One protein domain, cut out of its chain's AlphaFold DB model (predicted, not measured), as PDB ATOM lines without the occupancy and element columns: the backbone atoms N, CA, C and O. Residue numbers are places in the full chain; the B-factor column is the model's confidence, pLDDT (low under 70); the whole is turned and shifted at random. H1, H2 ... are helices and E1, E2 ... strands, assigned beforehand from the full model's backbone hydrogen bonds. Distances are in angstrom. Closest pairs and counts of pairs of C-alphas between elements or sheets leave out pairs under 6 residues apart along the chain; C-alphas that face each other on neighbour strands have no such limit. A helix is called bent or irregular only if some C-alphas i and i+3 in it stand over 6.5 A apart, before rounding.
ATOM      1  N   SER A  16      31.631 -10.530  46.124       71.69
ATOM      2  CA  SER A  16      31.671 -10.950  44.731       71.69
ATOM      3  C   SER A  16      32.808 -11.940  44.533       71.69
ATOM      4  O   SER A  16      33.916 -11.716  45.014       71.69
ATOM      5  N   PHE A  17      32.521 -13.023  43.824       72.69
ATOM      6  CA  PHE A  17      33.483 -14.054  43.479       72.69
ATOM      7  C   PHE A  17      33.381 -14.388  41.994       72.69
ATOM      8  O   PHE A  17      32.298 -14.313  41.412       72.69
ATOM      9  N   HIS A  18      34.511 -14.759  41.406       75.38
ATOM     10  CA  HIS A  18      34.638 -15.102  39.996       75.38
ATOM     11  C   HIS A  18      34.786 -16.608  39.868       75.38
ATOM     12  O   HIS A  18      35.672 -17.182  40.496       75.38
ATOM     13  N   LEU A  19      33.934 -17.245  39.071       74.31
ATOM     14  CA  LEU A  19      34.053 -18.663  38.743       74.31
ATOM     15  C   LEU A  19      34.036 -18.851  37.234       74.31
ATOM     16  O   LEU A  19      33.301 -18.136  36.555       74.31
ATOM     17  N   PRO A  20      34.762 -19.845  36.700       73.56
ATOM     18  CA  PRO A  20      34.586 -20.222  35.312       73.56
ATOM     19  C   PRO A  20      33.141 -20.678  35.072       73.56
ATOM     20  O   PRO A  20      32.462 -21.210  35.962       73.56
ATOM     21  N   LEU A  21      32.657 -20.450  33.858       75.44
ATOM     22  CA  LEU A  21      31.354 -20.910  33.410       75.44
ATOM     23  C   LEU A  21      31.355 -22.440  33.344       75.44
ATOM     24  O   LEU A  21      32.099 -23.038  32.569       75.44
ATOM     25  N   GLN A  22      30.515 -23.075  34.160       73.31
ATOM     26  CA  GLN A  22      30.410 -24.530  34.243       73.31
ATOM     27  C   GLN A  22      29.003 -24.999  33.870       73.31
ATOM     28  O   GLN A  22      28.010 -24.285  34.035       73.31
ATOM     29  N   LYS A  23      28.918 -26.234  33.361       70.69
ATOM     30  CA  LYS A  23      27.640 -26.879  33.037       70.69
ATOM     31  C   LYS A  23      26.817 -27.151  34.300       70.69
ATOM     32  O   LYS A  23      25.599 -27.003  34.276       70.69
ATOM     33  N   GLU A  24      27.489 -27.512  35.388       74.94
ATOM     34  CA  GLU A  24      26.900 -27.828  36.686       74.94
ATOM     35  C   GLU A  24      27.731 -27.166  37.786       74.94
ATOM     36  O   GLU A  24      28.948 -27.074  37.661       74.94
ATOM     37  N   TYR A  25      27.068 -26.698  38.846       80.12
ATOM     38  CA  TYR A  25      27.716 -26.122  40.023       80.12
ATOM     39  C   TYR A  25      27.344 -26.942  41.256       80.12
ATOM     40  O   TYR A  25      26.168 -27.237  41.489       80.12
ATOM     41  N   VAL A  26      28.333 -27.258  42.083       85.19
ATOM     42  CA  VAL A  26      28.147 -27.892  43.386       85.19
ATOM     43  C   VAL A  26      27.654 -26.845  44.378       85.19
ATOM     44  O   VAL A  26      28.342 -25.868  44.679       85.19
ATOM     45  N   VAL A  27      26.447 -27.042  44.904       84.69
ATOM     46  CA  VAL A  27      25.822 -26.105  45.844       84.69
ATOM     47  C   VAL A  27      25.996 -26.609  47.283       84.69
ATOM     48  O   VAL A  27      25.561 -27.722  47.585       84.69
ATOM     49  N   PRO A  28      26.599 -25.825  48.200       84.00
ATOM     50  CA  PRO A  28      26.730 -26.218  49.600       84.00
ATOM     51  C   PRO A  28      25.369 -26.471  50.263       84.00
ATOM     52  O   PRO A  28      24.438 -25.686  50.096       84.00
ATOM     53  N   ALA A  29      25.270 -27.510  51.098       86.06
ATOM     54  CA  ALA A  29      24.061 -27.860  51.860       86.06
ATOM     55  C   ALA A  29      23.814 -26.929  53.072       86.06
ATOM     56  O   ALA A  29      23.609 -27.371  54.202       86.06
ATOM     57  N   ARG A  30      23.869 -25.612  52.851       85.62
ATOM     58  CA  ARG A  30      23.634 -24.558  53.847       85.62
ATOM     59  C   ARG A  30      22.802 -23.446  53.251       85.62
ATOM     60  O   ARG A  30      22.759 -23.286  52.045       85.62
ATOM     61  N   CYS A  31      22.139 -22.658  54.084       84.75
ATOM     62  CA  CYS A  31      21.343 -21.541  53.602       84.75
ATOM     63  C   CYS A  31      22.227 -20.535  52.853       84.75
ATOM     64  O   CYS A  31      23.104 -19.916  53.451       84.75
ATOM     65  N   SER A  32      21.941 -20.295  51.579       79.88
ATOM     66  CA  SER A  32      22.655 -19.322  50.747       79.88
ATOM     67  C   SER A  32      22.602 -17.894  51.296       79.88
ATOM     68  O   SER A  32      23.476 -17.076  51.018       79.88
ATOM     69  N   SER A  33      21.571 -17.589  52.085       78.75
ATOM     70  CA  SER A  33      21.360 -16.288  52.707       78.75
ATOM     71  C   SER A  33      22.145 -16.166  54.017       78.75
ATOM     72  O   SER A  33      23.029 -15.324  54.142       78.75
ATOM     73  N   CYS A  34      21.865 -17.013  55.009       79.06
ATOM     74  CA  CYS A  34      22.442 -16.854  56.346       79.06
ATOM     75  C   CYS A  34      23.643 -17.760  56.655       79.06
ATOM     76  O   CYS A  34      24.267 -17.555  57.694       79.06
ATOM     77  N   ASP A  35      23.994 -18.701  55.771       82.06
ATOM     78  CA  ASP A  35      24.950 -19.809  55.990       82.06
ATOM     79  C   ASP A  35      24.575 -20.737  57.166       82.06
ATOM     80  O   ASP A  35      25.405 -21.476  57.692       82.06
ATOM     81  N   GLY A  36      23.310 -20.691  57.592       81.19
ATOM     82  CA  GLY A  36      22.751 -21.575  58.610       81.19
ATOM     83  C   GLY A  36      22.447 -22.972  58.073       81.19
ATOM     84  O   GLY A  36      22.356 -23.189  56.862       81.19
ATOM     85  N   GLU A  37      22.263 -23.916  58.987       86.44
ATOM     86  CA  GLU A  37      21.908 -25.294  58.651       86.44
ATOM     87  C   GLU A  37      20.518 -25.381  58.012       86.44
ATOM     88  O   GLU A  37      19.606 -24.596  58.301       86.44
ATOM     89  N   LEU A  38      20.371 -26.333  57.093       85.69
ATOM     90  CA  LEU A  38      19.107 -26.599  56.425       85.69
ATOM     91  C   LEU A  38      18.264 -27.507  57.324       85.69
ATOM     92  O   LEU A  38      18.476 -28.713  57.381       85.69
ATOM     93  N   GLY A  39      17.331 -26.899  58.053       77.94
ATOM     94  CA  GLY A  39      16.323 -27.611  58.836       77.94
ATOM     95  C   GLY A  39      15.020 -27.851  58.067       77.94
ATOM     96  O   GLY A  39      14.895 -27.543  56.879       77.94
ATOM     97  N   VAL A  40      14.011 -28.352  58.781       74.81
ATOM     98  CA  VAL A  40      12.644 -28.538  58.266       74.81
ATOM     99  C   VAL A  40      12.098 -27.217  57.700       74.81
ATOM    100  O   VAL A  40      12.244 -26.155  58.306       74.81
ATOM    101  N   GLY A  41      11.477 -27.276  56.518       77.75
ATOM    102  CA  GLY A  41      10.956 -26.099  55.812       77.75
ATOM    103  C   GLY A  41      11.986 -25.354  54.954       77.75
ATOM    104  O   GLY A  41      11.691 -24.259  54.474       77.75
ATOM    105  N   ALA A  42      13.185 -25.914  54.759       84.00
ATOM    106  CA  ALA A  42      14.106 -25.429  53.741       84.00
ATOM    107  C   ALA A  42      13.502 -25.566  52.333       84.00
ATOM    108  O   ALA A  42      12.819 -26.541  52.024       84.00
ATOM    109  N   VAL A  43      13.771 -24.585  51.478       86.25
ATOM    110  CA  VAL A  43      13.317 -24.562  50.084       86.25
ATOM    111  C   VAL A  43      14.486 -24.261  49.166       86.25
ATOM    112  O   VAL A  43      15.433 -23.579  49.555       86.25
ATOM    113  N   THR A  44      14.410 -24.722  47.926       84.94
ATOM    114  CA  THR A  44      15.357 -24.345  46.879       84.94
ATOM    115  C   THR A  44      14.731 -23.285  45.984       84.94
ATOM    116  O   THR A  44      13.541 -23.331  45.670       84.94
ATOM    117  N   TYR A  45      15.520 -22.291  45.586       78.75
ATOM    118  CA  TYR A  45      15.102 -21.313  44.591       78.75
ATOM    119  C   TYR A  45      15.982 -21.426  43.343       78.75
ATOM    120  O   TYR A  45      17.205 -21.512  43.466       78.75
ATOM    121  N   PRO A  46      15.379 -21.427  42.142       77.12
ATOM    122  CA  PRO A  46      16.138 -21.523  40.907       77.12
ATOM    123  C   PRO A  46      16.863 -20.201  40.654       77.12
ATOM    124  O   PRO A  46      16.229 -19.149  40.538       77.12
ATOM    125  N   LEU A  47      18.188 -20.247  40.563       73.94
ATOM    126  CA  LEU A  47      18.991 -19.150  40.045       73.94
ATOM    127  C   LEU A  47      19.233 -19.402  38.556       73.94
ATOM    128  O   LEU A  47      19.847 -20.401  38.193       73.94
ATOM    129  N   ARG A  48      18.723 -18.511  37.706       68.44
ATOM    130  CA  ARG A  48      18.928 -18.572  36.257       68.44
ATOM    131  C   ARG A  48      20.138 -17.726  35.884       68.44
ATOM    132  O   ARG A  48      20.217 -16.568  36.289       68.44
ATOM    133  N   LEU A  49      21.053 -18.307  35.120       66.62
ATOM    134  CA  LEU A  49      22.132 -17.572  34.470       66.62
ATOM    135  C   LEU A  49      21.592 -17.028  33.140       66.62
ATOM    136  O   LEU A  49      21.515 -17.754  32.154       66.62
ATOM    137  N   GLU A  50      21.147 -15.773  33.114       55.09
ATOM    138  CA  GLU A  50      20.704 -15.122  31.874       55.09
ATOM    139  C   GLU A  50      21.866 -14.327  31.268       55.09
ATOM    140  O   GLU A  50      22.355 -13.375  31.870       55.09
ATOM    141  N   SER A  51      22.322 -14.720  30.074       53.47
ATOM    142  CA  SER A  51      23.302 -13.945  29.305       53.47
ATOM    143  C   SER A  51      22.597 -12.799  28.586       53.47
ATOM    144  O   SER A  51      21.667 -13.044  27.816       53.47
ATOM    145  N   GLU A  52      23.071 -11.561  28.764       50.72
ATOM    146  CA  GLU A  52      22.612 -10.427  27.956       50.72
ATOM    147  C   GLU A  52      22.764 -10.757  26.461       50.72
ATOM    148  O   GLU A  52      23.833 -11.151  25.989       50.72
ATOM    149  N   GLY A  53      21.665 -10.641  25.712       49.47
ATOM    150  CA  GLY A  53      21.684 -10.597  24.250       49.47
ATOM    151  C   GLY A  53      21.637 -11.924  23.484       49.47
ATOM    152  O   GLY A  53      21.605 -11.874  22.256       49.47
ATOM    153  N   LYS A  54      21.590 -13.100  24.127       44.84
ATOM    154  CA  LYS A  54      21.367 -14.376  23.412       44.84
ATOM    155  C   LYS A  54      20.407 -15.291  24.164       44.84
ATOM    156  O   LYS A  54      20.722 -15.809  25.227       44.84
ATOM    157  N   THR A  55      19.262 -15.554  23.539       44.81
ATOM    158  CA  THR A  55      18.219 -16.516  23.938       44.81
ATOM    159  C   THR A  55      18.671 -17.980  23.927       44.81
ATOM    160  O   THR A  55      17.864 -18.870  24.176       44.81
ATOM    161  N   GLU A  56      19.948 -18.268  23.676       43.41
ATOM    162  CA  GLU A  56      20.429 -19.632  23.519       43.41
ATOM    163  C   GLU A  56      21.674 -19.933  24.366       43.41
ATOM    164  O   GLU A  56      22.742 -19.354  24.172       43.41
ATOM    165  N   ARG A  57      21.496 -20.958  25.222       48.03
ATOM    166  CA  ARG A  57      22.477 -21.982  25.651       48.03
ATOM    167  C   ARG A  57      23.194 -21.892  26.997       48.03
ATOM    168  O   ARG A  57      24.127 -22.657  27.194       48.03
ATOM    169  N   PHE A  58      22.687 -21.157  27.982       51.12
ATOM    170  CA  PHE A  58      23.019 -21.477  29.383       51.12
ATOM    171  C   PHE A  58      21.760 -21.513  30.247       51.12
ATOM    172  O   PHE A  58      21.566 -20.719  31.154       51.12
ATOM    173  N   GLY A  59      20.881 -22.480  29.970       52.00
ATOM    174  CA  GLY A  59      19.729 -22.809  30.820       52.00
ATOM    175  C   GLY A  59      20.118 -23.464  32.151       52.00
ATOM    176  O   GLY A  59      19.374 -24.303  32.654       52.00
ATOM    177  N   THR A  60      21.290 -23.143  32.705       60.78
ATOM    178  CA  THR A  60      21.761 -23.724  33.959       60.78
ATOM    179  C   THR A  60      20.992 -23.073  35.097       60.78
ATOM    180  O   THR A  60      21.193 -21.908  35.444       60.78
ATOM    181  N   ILE A  61      20.056 -23.838  35.649       71.88
ATOM    182  CA  ILE A  61      19.309 -23.474  36.843       71.88
ATOM    183  C   ILE A  61      20.114 -23.977  38.034       71.88
ATOM    184  O   ILE A  61      20.184 -25.181  38.264       71.88
ATOM    185  N   ILE A  62      20.709 -23.065  38.801       77.75
ATOM    186  CA  ILE A  62      21.436 -23.421  40.022       77.75
ATOM    187  C   ILE A  62      20.426 -23.442  41.181       77.75
ATOM    188  O   ILE A  62      19.862 -22.391  41.508       77.75
ATOM    189  N   PRO A  63      20.147 -24.604  41.801       82.19
ATOM    190  CA  PRO A  63      19.181 -24.701  42.887       82.19
ATOM    191  C   PRO A  63      19.810 -24.179  44.179       82.19
ATOM    192  O   PRO A  63      20.556 -24.878  44.856       82.19
ATOM    193  N   MET A  64      19.508 -22.937  44.538       84.62
ATOM    194  CA  MET A  64      20.072 -22.322  45.733       84.62
ATOM    195  C   MET A  64      19.213 -22.648  46.964       84.62
ATOM    196  O   MET A  64      18.026 -22.312  46.981       84.62
ATOM    197  N   PRO A  65      19.767 -23.291  48.002       85.69
ATOM    198  CA  PRO A  65      19.028 -23.654  49.202       85.69
ATOM    199  C   PRO A  65      18.823 -22.460  50.139       85.69
ATOM    200  O   PRO A  65      19.717 -21.652  50.382       85.69
ATOM    201  N   LEU A  66      17.637 -22.380  50.729       85.38
ATOM    202  CA  LEU A  66      17.228 -21.349  51.671       85.38
ATOM    203  C   LEU A  66      16.610 -22.023  52.896       85.38
ATOM    204  O   LEU A  66      15.706 -22.841  52.754       85.38
ATOM    205  N   CYS A  67      17.064 -21.684  54.104       85.69
ATOM    206  CA  CYS A  67      16.453 -22.228  55.318       85.69
ATOM    207  C   CYS A  67      15.017 -21.707  55.502       85.69
ATOM    208  O   CYS A  67      14.671 -20.626  55.014       85.69
ATOM    209  N   GLY A  68      14.195 -22.442  56.259       83.06
ATOM    210  CA  GLY A  68      12.794 -22.080  56.501       83.06
ATOM    211  C   GLY A  68      12.609 -20.686  57.105       83.06
ATOM    212  O   GLY A  68      11.677 -19.977  56.733       83.06
ATOM    213  N   HIS A  69      13.542 -20.233  57.950       81.12
ATOM    214  CA  HIS A  69      13.540 -18.870  58.499       81.12
ATOM    215  C   HIS A  69      13.682 -17.805  57.404       81.12
ATOM    216  O   HIS A  69      12.845 -16.909  57.275       81.12
ATOM    217  N   CYS A  70      14.707 -17.937  56.558       80.12
ATOM    218  CA  CYS A  70      14.947 -17.024  55.442       80.12
ATOM    219  C   CYS A  70      13.839 -17.110  54.379       80.12
ATOM    220  O   CYS A  70      13.471 -16.091  53.791       80.12
ATOM    221  N   HIS A  71      13.266 -18.296  54.154       83.00
ATOM    222  CA  HIS A  71      12.123 -18.465  53.261       83.00
ATOM    223  C   HIS A  71      10.881 -17.744  53.780       83.00
ATOM    224  O   HIS A  71      10.296 -16.940  53.053       83.00
ATOM    225  N   ARG A  72      10.520 -17.971  55.051       80.50
ATOM    226  CA  ARG A  72       9.380 -17.318  55.698       80.50
ATOM    227  C   ARG A  72       9.521 -15.806  55.615       80.50
ATOM    228  O   ARG A  72       8.583 -15.141  55.194       80.50
ATOM    229  N   ARG A  73      10.705 -15.265  55.901       77.50
ATOM    230  CA  ARG A  73      10.959 -13.831  55.764       77.50
ATOM    231  C   ARG A  73      10.685 -13.303  54.353       77.50
ATOM    232  O   ARG A  73      10.011 -12.290  54.212       77.50
ATOM    233  N   ARG A  74      11.147 -13.998  53.310       75.88
ATOM    234  CA  ARG A  74      10.903 -13.597  51.913       75.88
ATOM    235  C   ARG A  74       9.411 -13.564  51.578       75.88
ATOM    236  O   ARG A  74       8.960 -12.690  50.841       75.88
ATOM    237  N   THR A  75       8.643 -14.500  52.127       82.06
ATOM    238  CA  THR A  75       7.181 -14.508  52.002       82.06
ATOM    239  C   THR A  75       6.562 -13.291  52.689       82.06
ATOM    240  O   THR A  75       5.691 -12.650  52.107       82.06
ATOM    241  N   TRP A  76       7.056 -12.914  53.872       80.44
ATOM    242  CA  TRP A  76       6.621 -11.705  54.579       80.44
ATOM    243  C   TRP A  76       6.989 -10.423  53.832       80.44
ATOM    244  O   TRP A  76       6.160  -9.528  53.730       80.44
ATOM    245  N   GLU A  77       8.181 -10.323  53.248       77.62
ATOM    246  CA  GLU A  77       8.567  -9.157  52.440       77.62
ATOM    247  C   GLU A  77       7.690  -9.001  51.198       77.62
ATOM    248  O   GLU A  77       7.238  -7.898  50.891       77.62
ATOM    249  N   ARG A  78       7.383 -10.112  50.516       78.44
ATOM    250  CA  ARG A  78       6.419 -10.109  49.408       78.44
ATOM    251  C   ARG A  78       5.039  -9.670  49.883       78.44
ATOM    252  O   ARG A  78       4.435  -8.822  49.236       78.44
ATOM    253  N   ALA A  79       4.564 -10.193  51.015       82.44
ATOM    254  CA  ALA A  79       3.291  -9.785  51.604       82.44
ATOM    255  C   ALA A  79       3.258  -8.275  51.892       82.44
ATOM    256  O   ALA A  79       2.265  -7.625  51.594       82.44
ATOM    257  N   GLY A  80       4.364  -7.693  52.361       77.50
ATOM    258  CA  GLY A  80       4.501  -6.249  52.550       77.50
ATOM    259  C   GLY A  80       4.333  -5.432  51.281       77.50
ATOM    260  O   GLY A  80       3.633  -4.424  51.295       77.50
ATOM    261  N   ALA A  81       4.925  -5.881  50.172       75.00
ATOM    262  CA  ALA A  81       4.739  -5.232  48.877       75.00
ATOM    263  C   ALA A  81       3.268  -5.292  48.428       75.00
ATOM    264  O   ALA A  81       2.730  -4.291  47.961       75.00
ATOM    265  N   PHE A  82       2.591  -6.431  48.625       81.50
ATOM    266  CA  PHE A  82       1.157  -6.553  48.342       81.50
ATOM    267  C   PHE A  82       0.310  -5.626  49.214       81.50
ATOM    268  O   PHE A  82      -0.552  -4.920  48.696       81.50
ATOM    269  N   ILE A  83       0.578  -5.578  50.519       81.25
ATOM    270  CA  ILE A  83      -0.140  -4.703  51.450       81.25
ATOM    271  C   ILE A  83       0.110  -3.229  51.091       81.25
ATOM    272  O   ILE A  83      -0.835  -2.448  51.028       81.25
ATOM    273  N   GLY A  84       1.347  -2.854  50.759       78.06
ATOM    274  CA  GLY A  84       1.691  -1.502  50.311       78.06
ATOM    275  C   GLY A  84       0.971  -1.093  49.024       78.06
ATOM    276  O   GLY A  84       0.474   0.029  48.938       78.06
ATOM    277  N   MET A  85       0.844  -2.007  48.055       79.62
ATOM    278  CA  MET A  85       0.053  -1.776  46.839       79.62
ATOM    279  C   MET A  85      -1.441  -1.612  47.144       79.62
ATOM    280  O   MET A  85      -2.075  -0.730  46.569       79.62
ATOM    281  N   LEU A  86      -1.998  -2.410  48.063       84.12
ATOM    282  CA  LEU A  86      -3.396  -2.277  48.490       84.12
ATOM    283  C   LEU A  86      -3.655  -0.913  49.138       84.12
ATOM    284  O   LEU A  86      -4.591  -0.225  48.737       84.12
ATOM    285  N   PHE A  87      -2.810  -0.484  50.080       82.25
ATOM    286  CA  PHE A  87      -2.938   0.832  50.718       82.25
ATOM    287  C   PHE A  87      -2.755   1.981  49.727       82.25
ATOM    288  O   PHE A  87      -3.540   2.928  49.747       82.25
ATOM    289  N   GLY A  88      -1.767   1.890  48.832       77.50
ATOM    290  CA  GLY A  88      -1.588   2.869  47.763       77.50
ATOM    291  C   GLY A  88      -2.835   2.969  46.882       77.50
ATOM    292  O   GLY A  88      -3.317   4.070  46.618       77.50
ATOM    293  N   GLY A  89      -3.390   1.829  46.458       79.19
ATOM    294  CA  GLY A  89      -4.571   1.780  45.594       79.19
ATOM    295  C   GLY A  89      -5.807   2.367  46.272       79.19
ATOM    296  O   GLY A  89      -6.531   3.156  45.668       79.19
ATOM    297  N   LEU A  90      -6.004   2.056  47.553       83.06
ATOM    298  CA  LEU A  90      -7.103   2.597  48.351       83.06
ATOM    299  C   LEU A  90      -6.968   4.113  48.538       83.06
ATOM    300  O   LEU A  90      -7.954   4.840  48.449       83.06
ATOM    301  N   ALA A  91      -5.741   4.610  48.705       77.12
ATOM    302  CA  ALA A  91      -5.495   6.038  48.809       77.12
ATOM    303  C   ALA A  91      -5.733   6.787  47.486       77.12
ATOM    304  O   ALA A  91      -6.284   7.886  47.518       77.12
ATOM    305  N   ILE A  92      -5.421   6.190  46.324       79.06
ATOM    306  CA  ILE A  92      -5.838   6.742  45.021       79.06
ATOM    307  C   ILE A  92      -7.364   6.840  44.958       79.06
ATOM    308  O   ILE A  92      -7.879   7.889  44.585       79.06
ATOM    309  N   LEU A  93      -8.091   5.772  45.309       79.38
ATOM    310  CA  LEU A  93      -9.558   5.748  45.210       79.38
ATOM    311  C   LEU A  93     -10.218   6.874  46.018       79.38
ATOM    312  O   LEU A  93     -11.232   7.418  45.588       79.38
ATOM    313  N   VAL A  94      -9.619   7.247  47.150       78.62
ATOM    314  CA  VAL A  94     -10.097   8.341  48.007       78.62
ATOM    315  C   VAL A  94      -9.660   9.718  47.492       78.62
ATOM    316  O   VAL A  94     -10.456  10.654  47.501       78.62
ATOM    317  N   LEU A  95      -8.408   9.870  47.044       70.94
ATOM    318  CA  LEU A  95      -7.824  11.178  46.711       70.94
ATOM    319  C   LEU A  95      -8.143  11.635  45.273       70.94
ATOM    320  O   LEU A  95      -8.258  12.830  44.998       70.94
ATOM    321  N   PHE A  96      -8.307  10.689  44.348       72.06
ATOM    322  CA  PHE A  96      -8.504  10.953  42.922       72.06
ATOM    323  C   PHE A  96      -9.781  11.748  42.589       72.06
ATOM    324  O   PHE A  96      -9.685  12.666  41.772       72.06
ATOM    325  N   PRO A  97     -10.956  11.488  43.202       73.06
ATOM    326  CA  PRO A  97     -12.163  12.274  42.937       73.06
ATOM    327  C   PRO A  97     -11.992  13.759  43.282       73.06
ATOM    328  O   PRO A  97     -12.410  14.620  42.511       73.06
ATOM    329  N   ALA A  98     -11.319  14.058  44.400       69.56
ATOM    330  CA  ALA A  98     -11.062  15.425  44.850       69.56
ATOM    331  C   ALA A  98     -10.073  16.166  43.931       69.56
ATOM    332  O   ALA A  98     -10.262  17.340  43.624       69.56
ATOM    333  N   LEU A  99      -9.044  15.470  43.438       62.97
ATOM    334  CA  LEU A  99      -8.021  16.041  42.557       62.97
ATOM    335  C   LEU A  99      -8.499  16.209  41.104       62.97
ATOM    336  O   LEU A  99      -8.146  17.185  40.438       62.97
ATOM    337  N   ARG A 100      -9.337  15.288  40.605       66.38
ATOM    338  CA  ARG A 100      -9.921  15.357  39.253       66.38
ATOM    339  C   ARG A 100     -10.844  16.563  39.078       66.38
ATOM    340  O   ARG A 100     -10.930  17.083  37.969       66.38
ATOM    341  N   ALA A 101     -11.505  17.004  40.148       69.69
ATOM    342  CA  ALA A 101     -12.406  18.154  40.124       69.69
ATOM    343  C   ALA A 101     -11.701  19.481  39.779       69.69
ATOM    344  O   ALA A 101     -12.354  20.406  39.309       69.69
ATOM    345  N   ILE A 102     -10.381  19.569  39.985       73.19
ATOM    346  CA  ILE A 102      -9.593  20.790  39.762       73.19
ATOM    347  C   ILE A 102      -8.978  20.795  38.356       73.19
ATOM    348  O   ILE A 102      -9.131  21.765  37.620       73.19
ATOM    349  N   HIS A 103      -8.287  19.719  37.961       75.88
ATOM    350  CA  HIS A 103      -7.744  19.570  36.606       75.88
ATOM    351  C   HIS A 103      -7.410  18.093  36.315       75.88
ATOM    352  O   HIS A 103      -6.571  17.509  37.009       75.88
ATOM    353  N   PRO A 104      -7.987  17.460  35.274       75.31
ATOM    354  CA  PRO A 104      -7.937  16.005  35.108       75.31
ATOM    355  C   PRO A 104      -6.514  15.466  34.896       75.31
ATOM    356  O   PRO A 104      -6.150  14.452  35.487       75.31
ATOM    357  N   LEU A 105      -5.683  16.166  34.115       77.12
ATOM    358  CA  LEU A 105      -4.297  15.759  33.854       77.12
ATOM    359  C   LEU A 105      -3.420  15.816  35.122       77.12
ATOM    360  O   LEU A 105      -2.666  14.889  35.406       77.12
ATOM    361  N   LEU A 106      -3.557  16.885  35.914       76.19
ATOM    362  CA  LEU A 106      -2.814  17.066  37.166       76.19
ATOM    363  C   LEU A 106      -3.293  16.078  38.236       76.19
ATOM    364  O   LEU A 106      -2.482  15.580  39.017       76.19
ATOM    365  N   GLY A 107      -4.585  15.736  38.237       74.81
ATOM    366  CA  GLY A 107      -5.150  14.723  39.125       74.81
ATOM    367  C   GLY A 107      -4.578  13.324  38.887       74.81
ATOM    368  O   GLY A 107      -4.279  12.615  39.844       74.81
ATOM    369  N   VAL A 108      -4.344  12.940  37.627       77.88
ATOM    370  CA  VAL A 108      -3.700  11.656  37.297       77.88
ATOM    371  C   VAL A 108      -2.239  11.639  37.752       77.88
ATOM    372  O   VAL A 108      -1.820  10.695  38.418       77.88
ATOM    373  N   ILE A 109      -1.467  12.686  37.446       81.62
ATOM    374  CA  ILE A 109      -0.040  12.754  37.808       81.62
ATOM    375  C   ILE A 109       0.142  12.732  39.333       81.62
ATOM    376  O   ILE A 109       0.951  11.963  39.852       81.62
ATOM    377  N   SER A 110      -0.639  13.530  40.063       78.00
ATOM    378  CA  SER A 110      -0.586  13.576  41.530       78.00
ATOM    379  C   SER A 110      -1.005  12.254  42.177       78.00
ATOM    380  O   SER A 110      -0.340  11.812  43.112       78.00
ATOM    381  N   ALA A 111      -2.028  11.572  41.652       79.31
ATOM    382  CA  ALA A 111      -2.428  10.249  42.129       79.31
ATOM    383  C   ALA A 111      -1.324   9.197  41.937       79.31
ATOM    384  O   ALA A 111      -1.067   8.408  42.847       79.31
ATOM    385  N   ILE A 112      -0.635   9.213  40.792       81.88
ATOM    386  CA  ILE A 112       0.494   8.313  40.520       81.88
ATOM    387  C   ILE A 112       1.632   8.564  41.517       81.88
ATOM    388  O   ILE A 112       2.114   7.627  42.154       81.88
ATOM    389  N   ILE A 113       2.042   9.824  41.692       83.50
ATOM    390  CA  ILE A 113       3.122  10.187  42.621       83.50
ATOM    391  C   ILE A 113       2.755   9.792  44.054       83.50
ATOM    392  O   ILE A 113       3.573   9.201  44.759       83.50
ATOM    393  N   PHE A 114       1.521  10.069  44.477       81.31
ATOM    394  CA  PHE A 114       1.049   9.738  45.817       81.31
ATOM    395  C   PHE A 114       1.025   8.224  46.056       81.31
ATOM    396  O   PHE A 114       1.502   7.757  47.089       81.31
ATOM    397  N   PHE A 115       0.551   7.444  45.083       81.88
ATOM    398  CA  PHE A 115       0.569   5.983  45.139       81.88
ATOM    399  C   PHE A 115       1.975   5.429  45.311       81.88
ATOM    400  O   PHE A 115       2.212   4.643  46.227       81.88
ATOM    401  N   PHE A 116       2.914   5.854  44.462       81.88
ATOM    402  CA  PHE A 116       4.297   5.401  44.567       81.88
ATOM    403  C   PHE A 116       4.922   5.846  45.889       81.88
ATOM    404  O   PHE A 116       5.589   5.044  46.536       81.88
ATOM    405  N   GLY A 117       4.652   7.072  46.345       82.69
ATOM    406  CA  GLY A 117       5.111   7.569  47.641       82.69
ATOM    407  C   GLY A 117       4.623   6.713  48.811       82.69
ATOM    408  O   GLY A 117       5.432   6.265  49.624       82.69
ATOM    409  N   VAL A 118       3.320   6.420  48.872       82.12
ATOM    410  CA  VAL A 118       2.719   5.568  49.913       82.12
ATOM    411  C   VAL A 118       3.237   4.136  49.820       82.12
ATOM    412  O   VAL A 118       3.628   3.566  50.837       82.12
ATOM    413  N   ALA A 119       3.296   3.557  48.620       79.50
ATOM    414  CA  ALA A 119       3.772   2.193  48.418       79.50
ATOM    415  C   ALA A 119       5.248   2.035  48.823       79.50
ATOM    416  O   ALA A 119       5.602   1.064  49.500       79.50
ATOM    417  N   ILE A 120       6.107   2.997  48.467       81.00
ATOM    418  CA  ILE A 120       7.523   3.017  48.857       81.00
ATOM    419  C   ILE A 120       7.651   3.221  50.370       81.00
ATOM    420  O   ILE A 120       8.356   2.453  51.027       81.00
ATOM    421  N   GLY A 121       6.951   4.206  50.939       82.69
ATOM    422  CA  GLY A 121       6.975   4.486  52.376       82.69
ATOM    423  C   GLY A 121       6.534   3.281  53.207       82.69
ATOM    424  O   GLY A 121       7.242   2.865  54.125       82.69
ATOM    425  N   PHE A 122       5.420   2.653  52.826       82.50
ATOM    426  CA  PHE A 122       4.936   1.431  53.459       82.50
ATOM    427  C   PHE A 122       5.940   0.285  53.313       82.50
ATOM    428  O   PHE A 122       6.217  -0.406  54.288       82.50
ATOM    429  N   SER A 123       6.545   0.110  52.134       76.38
ATOM    430  CA  SER A 123       7.569  -0.919  51.915       76.38
ATOM    431  C   SER A 123       8.780  -0.734  52.835       76.38
ATOM    432  O   SER A 123       9.290  -1.713  53.376       76.38
ATOM    433  N   ILE A 124       9.225   0.507  53.061       78.44
ATOM    434  CA  ILE A 124      10.328   0.809  53.985       78.44
ATOM    435  C   ILE A 124       9.936   0.462  55.425       78.44
ATOM    436  O   ILE A 124      10.694  -0.222  56.114       78.44
ATOM    437  N   ILE A 125       8.758   0.899  55.880       83.44
ATOM    438  CA  ILE A 125       8.257   0.598  57.232       83.44
ATOM    439  C   ILE A 125       8.122  -0.914  57.418       83.44
ATOM    440  O   ILE A 125       8.570  -1.464  58.422       83.44
ATOM    441  N   TRP A 126       7.574  -1.605  56.423       81.38
ATOM    442  CA  TRP A 126       7.404  -3.047  56.452       81.38
ATOM    443  C   TRP A 126       8.739  -3.792  56.519       81.38
ATOM    444  O   TRP A 126       8.870  -4.739  57.292       81.38
ATOM    445  N   MET A 127       9.757  -3.343  55.774       74.69
ATOM    446  CA  MET A 127      11.111  -3.890  55.893       74.69
ATOM    447  C   MET A 127      11.658  -3.722  57.314       74.69
ATOM    448  O   MET A 127      12.207  -4.675  57.857       74.69
ATOM    449  N   ARG A 128      11.436  -2.570  57.962       76.06
ATOM    450  CA  ARG A 128      11.843  -2.353  59.364       76.06
ATOM    451  C   ARG A 128      11.103  -3.265  60.341       76.06
ATOM    452  O   ARG A 128      11.721  -3.786  61.263       76.06
ATOM    453  N   VAL A 129       9.806  -3.484  60.136       80.88
ATOM    454  CA  VAL A 129       9.018  -4.439  60.934       80.88
ATOM    455  C   VAL A 129       9.545  -5.860  60.738       80.88
ATOM    456  O   VAL A 129       9.730  -6.586  61.712       80.88
ATOM    457  N   CYS A 130       9.864  -6.247  59.501       73.94
ATOM    458  CA  CYS A 130      10.492  -7.534  59.212       73.94
ATOM    459  C   CYS A 130      11.867  -7.663  59.882       73.94
ATOM    460  O   CYS A 130      12.169  -8.719  60.429       73.94
ATOM    461  N   ASP A 131      12.679  -6.604  59.883       71.75
ATOM    462  CA  ASP A 131      13.986  -6.591  60.548       71.75
ATOM    463  C   ASP A 131      13.859  -6.742  62.071       71.75
ATOM    464  O   ASP A 131      14.651  -7.460  62.679       71.75
ATOM    465  N   LEU A 132      12.851  -6.110  62.682       76.12
ATOM    466  CA  LEU A 132      12.576  -6.208  64.119       76.12
ATOM    467  C   LEU A 132      12.050  -7.588  64.526       76.12
ATOM    468  O   LEU A 132      12.489  -8.138  65.530       76.12
ATOM    469  N   LEU A 133      11.108  -8.143  63.762       71.12
ATOM    470  CA  LEU A 133      10.429  -9.393  64.118       71.12
ATOM    471  C   LEU A 133      11.210 -10.644  63.702       71.12
ATOM    472  O   LEU A 133      11.096 -11.685  64.343       71.12
ATOM    473  N   VAL A 134      11.965 -10.564  62.606       67.69
ATOM    474  CA  VAL A 134      12.588 -11.725  61.947       67.69
ATOM    475  C   VAL A 134      14.123 -11.615  61.915       67.69
ATOM    476  O   VAL A 134      14.807 -12.596  61.615       67.69
ATOM    477  N   GLY A 135      14.685 -10.457  62.281       59.94
ATOM    478  CA  GLY A 135      16.125 -10.184  62.328       59.94
ATOM    479  C   GLY A 135      16.682  -9.573  61.038       59.94
ATOM    480  O   GLY A 135      16.032  -9.583  59.994       59.94
ATOM    481  N   LEU A 136      17.915  -9.052  61.097       55.06
ATOM    482  CA  LEU A 136      18.592  -8.370  59.983       55.06
ATOM    483  C   LEU A 136      18.875  -9.301  58.789       55.06
ATOM    484  O   LEU A 136      19.185 -10.482  58.967       55.06
ATOM    485  N   PRO A 137      18.794  -8.792  57.547       54.50
ATOM    486  CA  PRO A 137      18.980  -9.615  56.365       54.50
ATOM    487  C   PRO A 137      20.438  -9.925  56.105       54.50
ATOM    488  O   PRO A 137      21.290  -9.042  56.097       54.50
ATOM    489  N   ARG A 138      20.697 -11.181  55.751       55.84
ATOM    490  CA  ARG A 138      21.903 -11.586  55.030       55.84
ATOM    491  C   ARG A 138      21.479 -12.022  53.628       55.84
ATOM    492  O   ARG A 138      21.475 -13.203  53.321       55.84
ATOM    493  N   TYR A 139      20.964 -11.125  52.789       54.75
ATOM    494  CA  TYR A 139      20.396 -11.540  51.494       54.75
ATOM    495  C   TYR A 139      21.438 -11.741  50.411       54.75
ATOM    496  O   TYR A 139      21.881 -10.772  49.801       54.75
ATOM    497  N   ALA A 140      21.790 -12.996  50.128       50.69
ATOM    498  CA  ALA A 140      22.600 -13.302  48.963       50.69
ATOM    499  C   ALA A 140      21.815 -12.961  47.699       50.69
ATOM    500  O   ALA A 140      20.880 -13.655  47.311       50.69
ATOM    501  N   SER A 141      22.176 -11.839  47.091       47.34
ATOM    502  CA  SER A 141      21.713 -11.452  45.771       47.34
ATOM    503  C   SER A 141      22.841 -11.733  44.799       47.34
ATOM    504  O   SER A 141      23.785 -10.949  44.736       47.34
ATOM    505  N   VAL A 142      22.732 -12.840  44.070       50.34
ATOM    506  CA  VAL A 142      23.676 -13.184  43.011       50.34
ATOM    507  C   VAL A 142      23.350 -12.318  41.801       50.34
ATOM    508  O   VAL A 142      22.257 -12.413  41.248       50.34
ATOM    509  N   LEU A 143      24.275 -11.429  41.450       50.06
ATOM    510  CA  LEU A 143      24.224 -10.625  40.236       50.06
ATOM    511  C   LEU A 143      25.160 -11.266  39.221       50.06
ATOM    512  O   LEU A 143      26.353 -11.364  39.484       50.06
ATOM    513  N   PHE A 144      24.596 -11.691  38.097       55.91
ATOM    514  CA  PHE A 144      25.341 -12.179  36.949       55.91
ATOM    515  C   PHE A 144      25.741 -10.995  36.067       55.91
ATOM    516  O   PHE A 144      24.896 -10.168  35.724       55.91
ATOM    517  N   TYR A 145      27.006 -10.941  35.668       52.66
ATOM    518  CA  TYR A 145      27.450 -10.109  34.557       52.66
ATOM    519  C   TYR A 145      28.489 -10.905  33.775       52.66
ATOM    520  O   TYR A 145      29.456 -11.375  34.366       52.66
ATOM    521  N   ARG A 146      28.293 -11.097  32.468       56.66
ATOM    522  CA  ARG A 146      29.341 -11.668  31.616       56.66
ATOM    523  C   ARG A 146      30.248 -10.528  31.186       56.66
ATOM    524  O   ARG A 146      29.791  -9.606  30.514       56.66
ATOM    525  N   GLN A 147      31.524 -10.579  31.547       57.44
ATOM    526  CA  GLN A 147      32.478  -9.623  31.002       57.44
ATOM    527  C   GLN A 147      32.741  -9.993  29.536       57.44
ATOM    528  O   GLN A 147      32.967 -11.154  29.197       57.44
ATOM    529  N   HIS A 148      32.613  -9.014  28.639       51.25
ATOM    530  CA  HIS A 148      32.700  -9.230  27.196       51.25
ATOM    531  C   HIS A 148      34.044  -9.895  26.847       51.25
ATOM    532  O   HIS A 148      35.094  -9.278  26.998       51.25
ATOM    533  N   GLY A 149      34.009 -11.156  26.403       55.94
ATOM    534  CA  GLY A 149      35.209 -11.914  26.031       55.94
ATOM    535  C   GLY A 149      35.824 -12.802  27.121       55.94
ATOM    536  O   GLY A 149      36.844 -13.418  26.836       55.94
ATOM    537  N   SER A 150      35.224 -12.922  28.314       59.50
ATOM    538  CA  SER A 150      35.616 -13.938  29.304       59.50
ATOM    539  C   SER A 150      34.538 -15.014  29.493       59.50
ATOM    540  O   SER A 150      33.331 -14.762  29.369       59.50
ATOM    541  N   ASP A 151      34.985 -16.234  29.794       66.62
ATOM    542  CA  ASP A 151      34.144 -17.361  30.221       66.62
ATOM    543  C   ASP A 151      33.974 -17.376  31.750       66.62
ATOM    544  O   ASP A 151      33.853 -18.429  32.370       66.62
ATOM    545  N   GLU A 152      33.975 -16.196  32.375       68.88
ATOM    546  CA  GLU A 152      33.810 -16.038  33.819       68.88
ATOM    547  C   GLU A 152      32.393 -15.596  34.189       68.88
ATOM    548  O   GLU A 152      31.737 -14.806  33.504       68.88
ATOM    549  N   VAL A 153      31.938 -16.107  35.327       71.31
ATOM    550  CA  VAL A 153      30.649 -15.841  35.948       71.31
ATOM    551  C   VAL A 153      30.879 -15.178  37.294       71.31
ATOM    552  O   VAL A 153      31.590 -15.693  38.159       71.31
ATOM    553  N   PHE A 154      30.216 -14.044  37.484       73.25
ATOM    554  CA  PHE A 154      30.242 -13.307  38.735       73.25
ATOM    555  C   PHE A 154      29.134 -13.812  39.653       73.25
ATOM    556  O   PHE A 154      27.953 -13.800  39.303       73.25
ATOM    557  N   PHE A 155      29.524 -14.235  40.851       75.38
ATOM    558  CA  PHE A 155      28.609 -14.627  41.909       75.38
ATOM    559  C   PHE A 155      28.690 -13.643  43.063       75.38
ATOM    560  O   PHE A 155      29.762 -13.397  43.601       75.38
ATOM    561  N   SER A 156      27.547 -13.099  43.480       71.94
ATOM    562  CA  SER A 156      27.481 -12.168  44.606       71.94
ATOM    563  C   SER A 156      26.674 -12.763  45.761       71.94
ATOM    564  O   SER A 156      25.500 -13.103  45.622       71.94
ATOM    565  N   PHE A 157      27.307 -12.910  46.923       75.12
ATOM    566  CA  PHE A 157      26.681 -13.459  48.126       75.12
ATOM    567  C   PHE A 157      26.640 -12.403  49.234       75.12
ATOM    568  O   PHE A 157      27.538 -11.573  49.350       75.12
ATOM    569  N   ALA A 158      25.615 -12.433  50.090       70.75
ATOM    570  CA  ALA A 158      25.583 -11.577  51.284       70.75
ATOM    571  C   ALA A 158      26.309 -12.184  52.467       70.75
ATOM    572  O   ALA A 158      26.603 -11.475  53.425       70.75
ATOM    573  N   ASN A 159      26.561 -13.489  52.426       75.56
ATOM    574  CA  ASN A 159      27.398 -14.124  53.413       75.56
ATOM    575  C   ASN A 159      28.699 -14.574  52.755       75.56
ATOM    576  O   ASN A 159      28.694 -15.429  51.867       75.56
ATOM    577  N   ARG A 160      29.806 -13.991  53.219       78.50
ATOM    578  CA  ARG A 160      31.155 -14.323  52.774       78.50
ATOM    579  C   ARG A 160      31.463 -15.804  52.958       78.50
ATOM    580  O   ARG A 160      31.974 -16.415  52.031       78.50
ATOM    581  N   SER A 161      31.105 -16.391  54.103       82.62
ATOM    582  CA  SER A 161      31.430 -17.791  54.399       82.62
ATOM    583  C   SER A 161      30.725 -18.754  53.448       82.62
ATOM    584  O   SER A 161      31.326 -19.732  53.010       82.62
ATOM    585  N   TYR A 162      29.474 -18.462  53.083       82.38
ATOM    586  CA  TYR A 162      28.761 -19.239  52.074       82.38
ATOM    587  C   TYR A 162      29.424 -19.092  50.702       82.38
ATOM    588  O   TYR A 162      29.673 -20.096  50.039       82.38
ATOM    589  N   GLY A 163      29.766 -17.860  50.309       81.38
ATOM    590  CA  GLY A 163      30.467 -17.596  49.056       81.38
ATOM    591  C   GLY A 163      31.811 -18.319  48.965       81.38
ATOM    592  O   GLY A 163      32.066 -19.002  47.985       81.38
ATOM    593  N   GLU A 164      32.624 -18.296  50.019       86.56
ATOM    594  CA  GLU A 164      33.905 -19.014  50.076       86.56
ATOM    595  C   GLU A 164      33.748 -20.541  50.025       86.56
ATOM    596  O   GLU A 164      34.609 -21.232  49.481       86.56
ATOM    597  N   ARG A 165      32.676 -21.099  50.605       86.75
ATOM    598  CA  ARG A 165      32.362 -22.533  50.468       86.75
ATOM    599  C   ARG A 165      31.939 -22.866  49.043       86.75
ATOM    600  O   ARG A 165      32.395 -23.865  48.500       86.75
ATOM    601  N   PHE A 166      31.085 -22.029  48.457       85.56
ATOM    602  CA  PHE A 166      30.644 -22.170  47.075       85.56
ATOM    603  C   PHE A 166      31.840 -22.115  46.120       85.56
ATOM    604  O   PHE A 166      31.960 -22.968  45.252       85.56
ATOM    605  N   MET A 167      32.774 -21.189  46.344       86.44
ATOM    606  CA  MET A 167      34.024 -21.100  45.593       86.44
ATOM    607  C   MET A 167      34.866 -22.360  45.705       86.44
ATOM    608  O   MET A 167      35.199 -22.960  44.692       86.44
ATOM    609  N   ARG A 168      35.169 -22.802  46.931       86.75
ATOM    610  CA  ARG A 168      35.987 -24.002  47.155       86.75
ATOM    611  C   ARG A 168      35.386 -25.256  46.525       86.75
ATOM    612  O   ARG A 168      36.125 -26.079  46.004       86.75
ATOM    613  N   ALA A 169      34.061 -25.381  46.550       85.81
ATOM    614  CA  ALA A 169      33.357 -26.513  45.956       85.81
ATOM    615  C   ALA A 169      33.383 -26.520  44.416       85.81
ATOM    616  O   ALA A 169      33.116 -27.561  43.828       85.81
ATOM    617  N   ASN A 170      33.681 -25.383  43.776       84.50
ATOM    618  CA  ASN A 170      33.610 -25.212  42.320       84.50
ATOM    619  C   ASN A 170      34.926 -24.720  41.693       84.50
ATOM    620  O   ASN A 170      34.943 -24.378  40.509       84.50
ATOM    621  N   GLN A 171      36.016 -24.666  42.461       81.75
ATOM    622  CA  GLN A 171      37.339 -24.350  41.928       81.75
ATOM    623  C   GLN A 171      37.791 -25.441  40.948       81.75
ATOM    624  O   GLN A 171      37.575 -26.626  41.216       81.75
ATOM    625  N   PRO A 172      38.412 -25.068  39.817       71.38
ATOM    626  CA  PRO A 172      38.958 -26.039  38.881       71.38
ATOM    627  C   PRO A 172      40.040 -26.891  39.562       71.38
ATOM    628  O   PRO A 172      40.834 -26.390  40.358       71.38
TER     629      PRO A 172
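This is residues 16 to 172 of the 182 residues of an uncharacterized protein of Anaerolineae bacterium (UniProt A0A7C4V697). A long helical hairpin, H1 and H2 side by side, reaches out from a small head of two separate strand pairs, E2 with E3 and E1 with E4. The short helix H3 packs on the pair E1 E4 at the head's far side from the hairpin, and long unnamed links run through the head. The printed part has 157 residues with three named helices and four named strands, in the order E1, E2, E3, H1, H2, E4, H3; its class is mixed, helices and strands. Each sheet has two strands, E1 - E4 and E2 - E3, and both are antiparallel. The whole is loose, with a radius of gyration of the C-alphas of 20.9 A, and flat, with spans of 68 by 40 by 20 A.

E1, residues 16 to 20, begins at C-alpha 16 (31.671, -10.950, 44.731) and is 13.5 A long. E2, residues 43 to 48, is 16.1 A long, and E3, residues 61 to 66, 15.1 A. H1, residues 68 to 100, is 47.1 A long from C-alpha 68 at (12.794, -22.080, 56.501). H1 has a kink of 35 degrees near residue 94 and is irregular, but only just: C-alphas 94 and 97 are 6.7 A apart. H2, residues 104 to 134, is 43.7 A long. E4, residues 152 to 157, is 16.2 A long, and H3, residues 160 to 170, 15.3 A, ending at C-alpha 170 (33.610, -25.212, 42.320).

E1 and E4 are antiparallel neighbours at 147 degrees; N 17 and O 155, 2.8 A apart, are within hydrogen-bond range. The closest C-alphas of E1 and H3 are those of Phe 17 and Gly 163, 7.3 A apart; for E4 and H3 they are those of Phe 157 and Gly 163, 5.7 A apart. E2 and E3 form an antiparallel hairpin, also at 147 degrees, with N 45 and O 64 at 2.9 A and N 66 and O 43 at 2.8 A. E4 is apart from both E2 and E3. The closest C-alphas of E2 and H1 are those of Val 43 and Gly 68, 6.9 A apart. H1 and H2 form a helical hairpin: they touch at a shallow tilt of 26 degrees, opposite ways, and their closest C-alphas, of Gly 88 and Phe 115, are 4.6 A apart. H3 is apart from H1 and H2. In H2 and H3 every O i to N i+4 pair is within hydrogen-bond range; in H1, 27 of 29 are.

The C-alphas farthest apart, of Ala 101 and Pro 172, are 67.8 A apart. The printed part has no cut. The links E1 to E2, E2 to E3 and H2 to E4 are long, with 22, 12 and 17 residues. The mean pLDDT of the printed part is 74.0; residues 48 to 60, 98 to 101 and 134 to 152 are under 70.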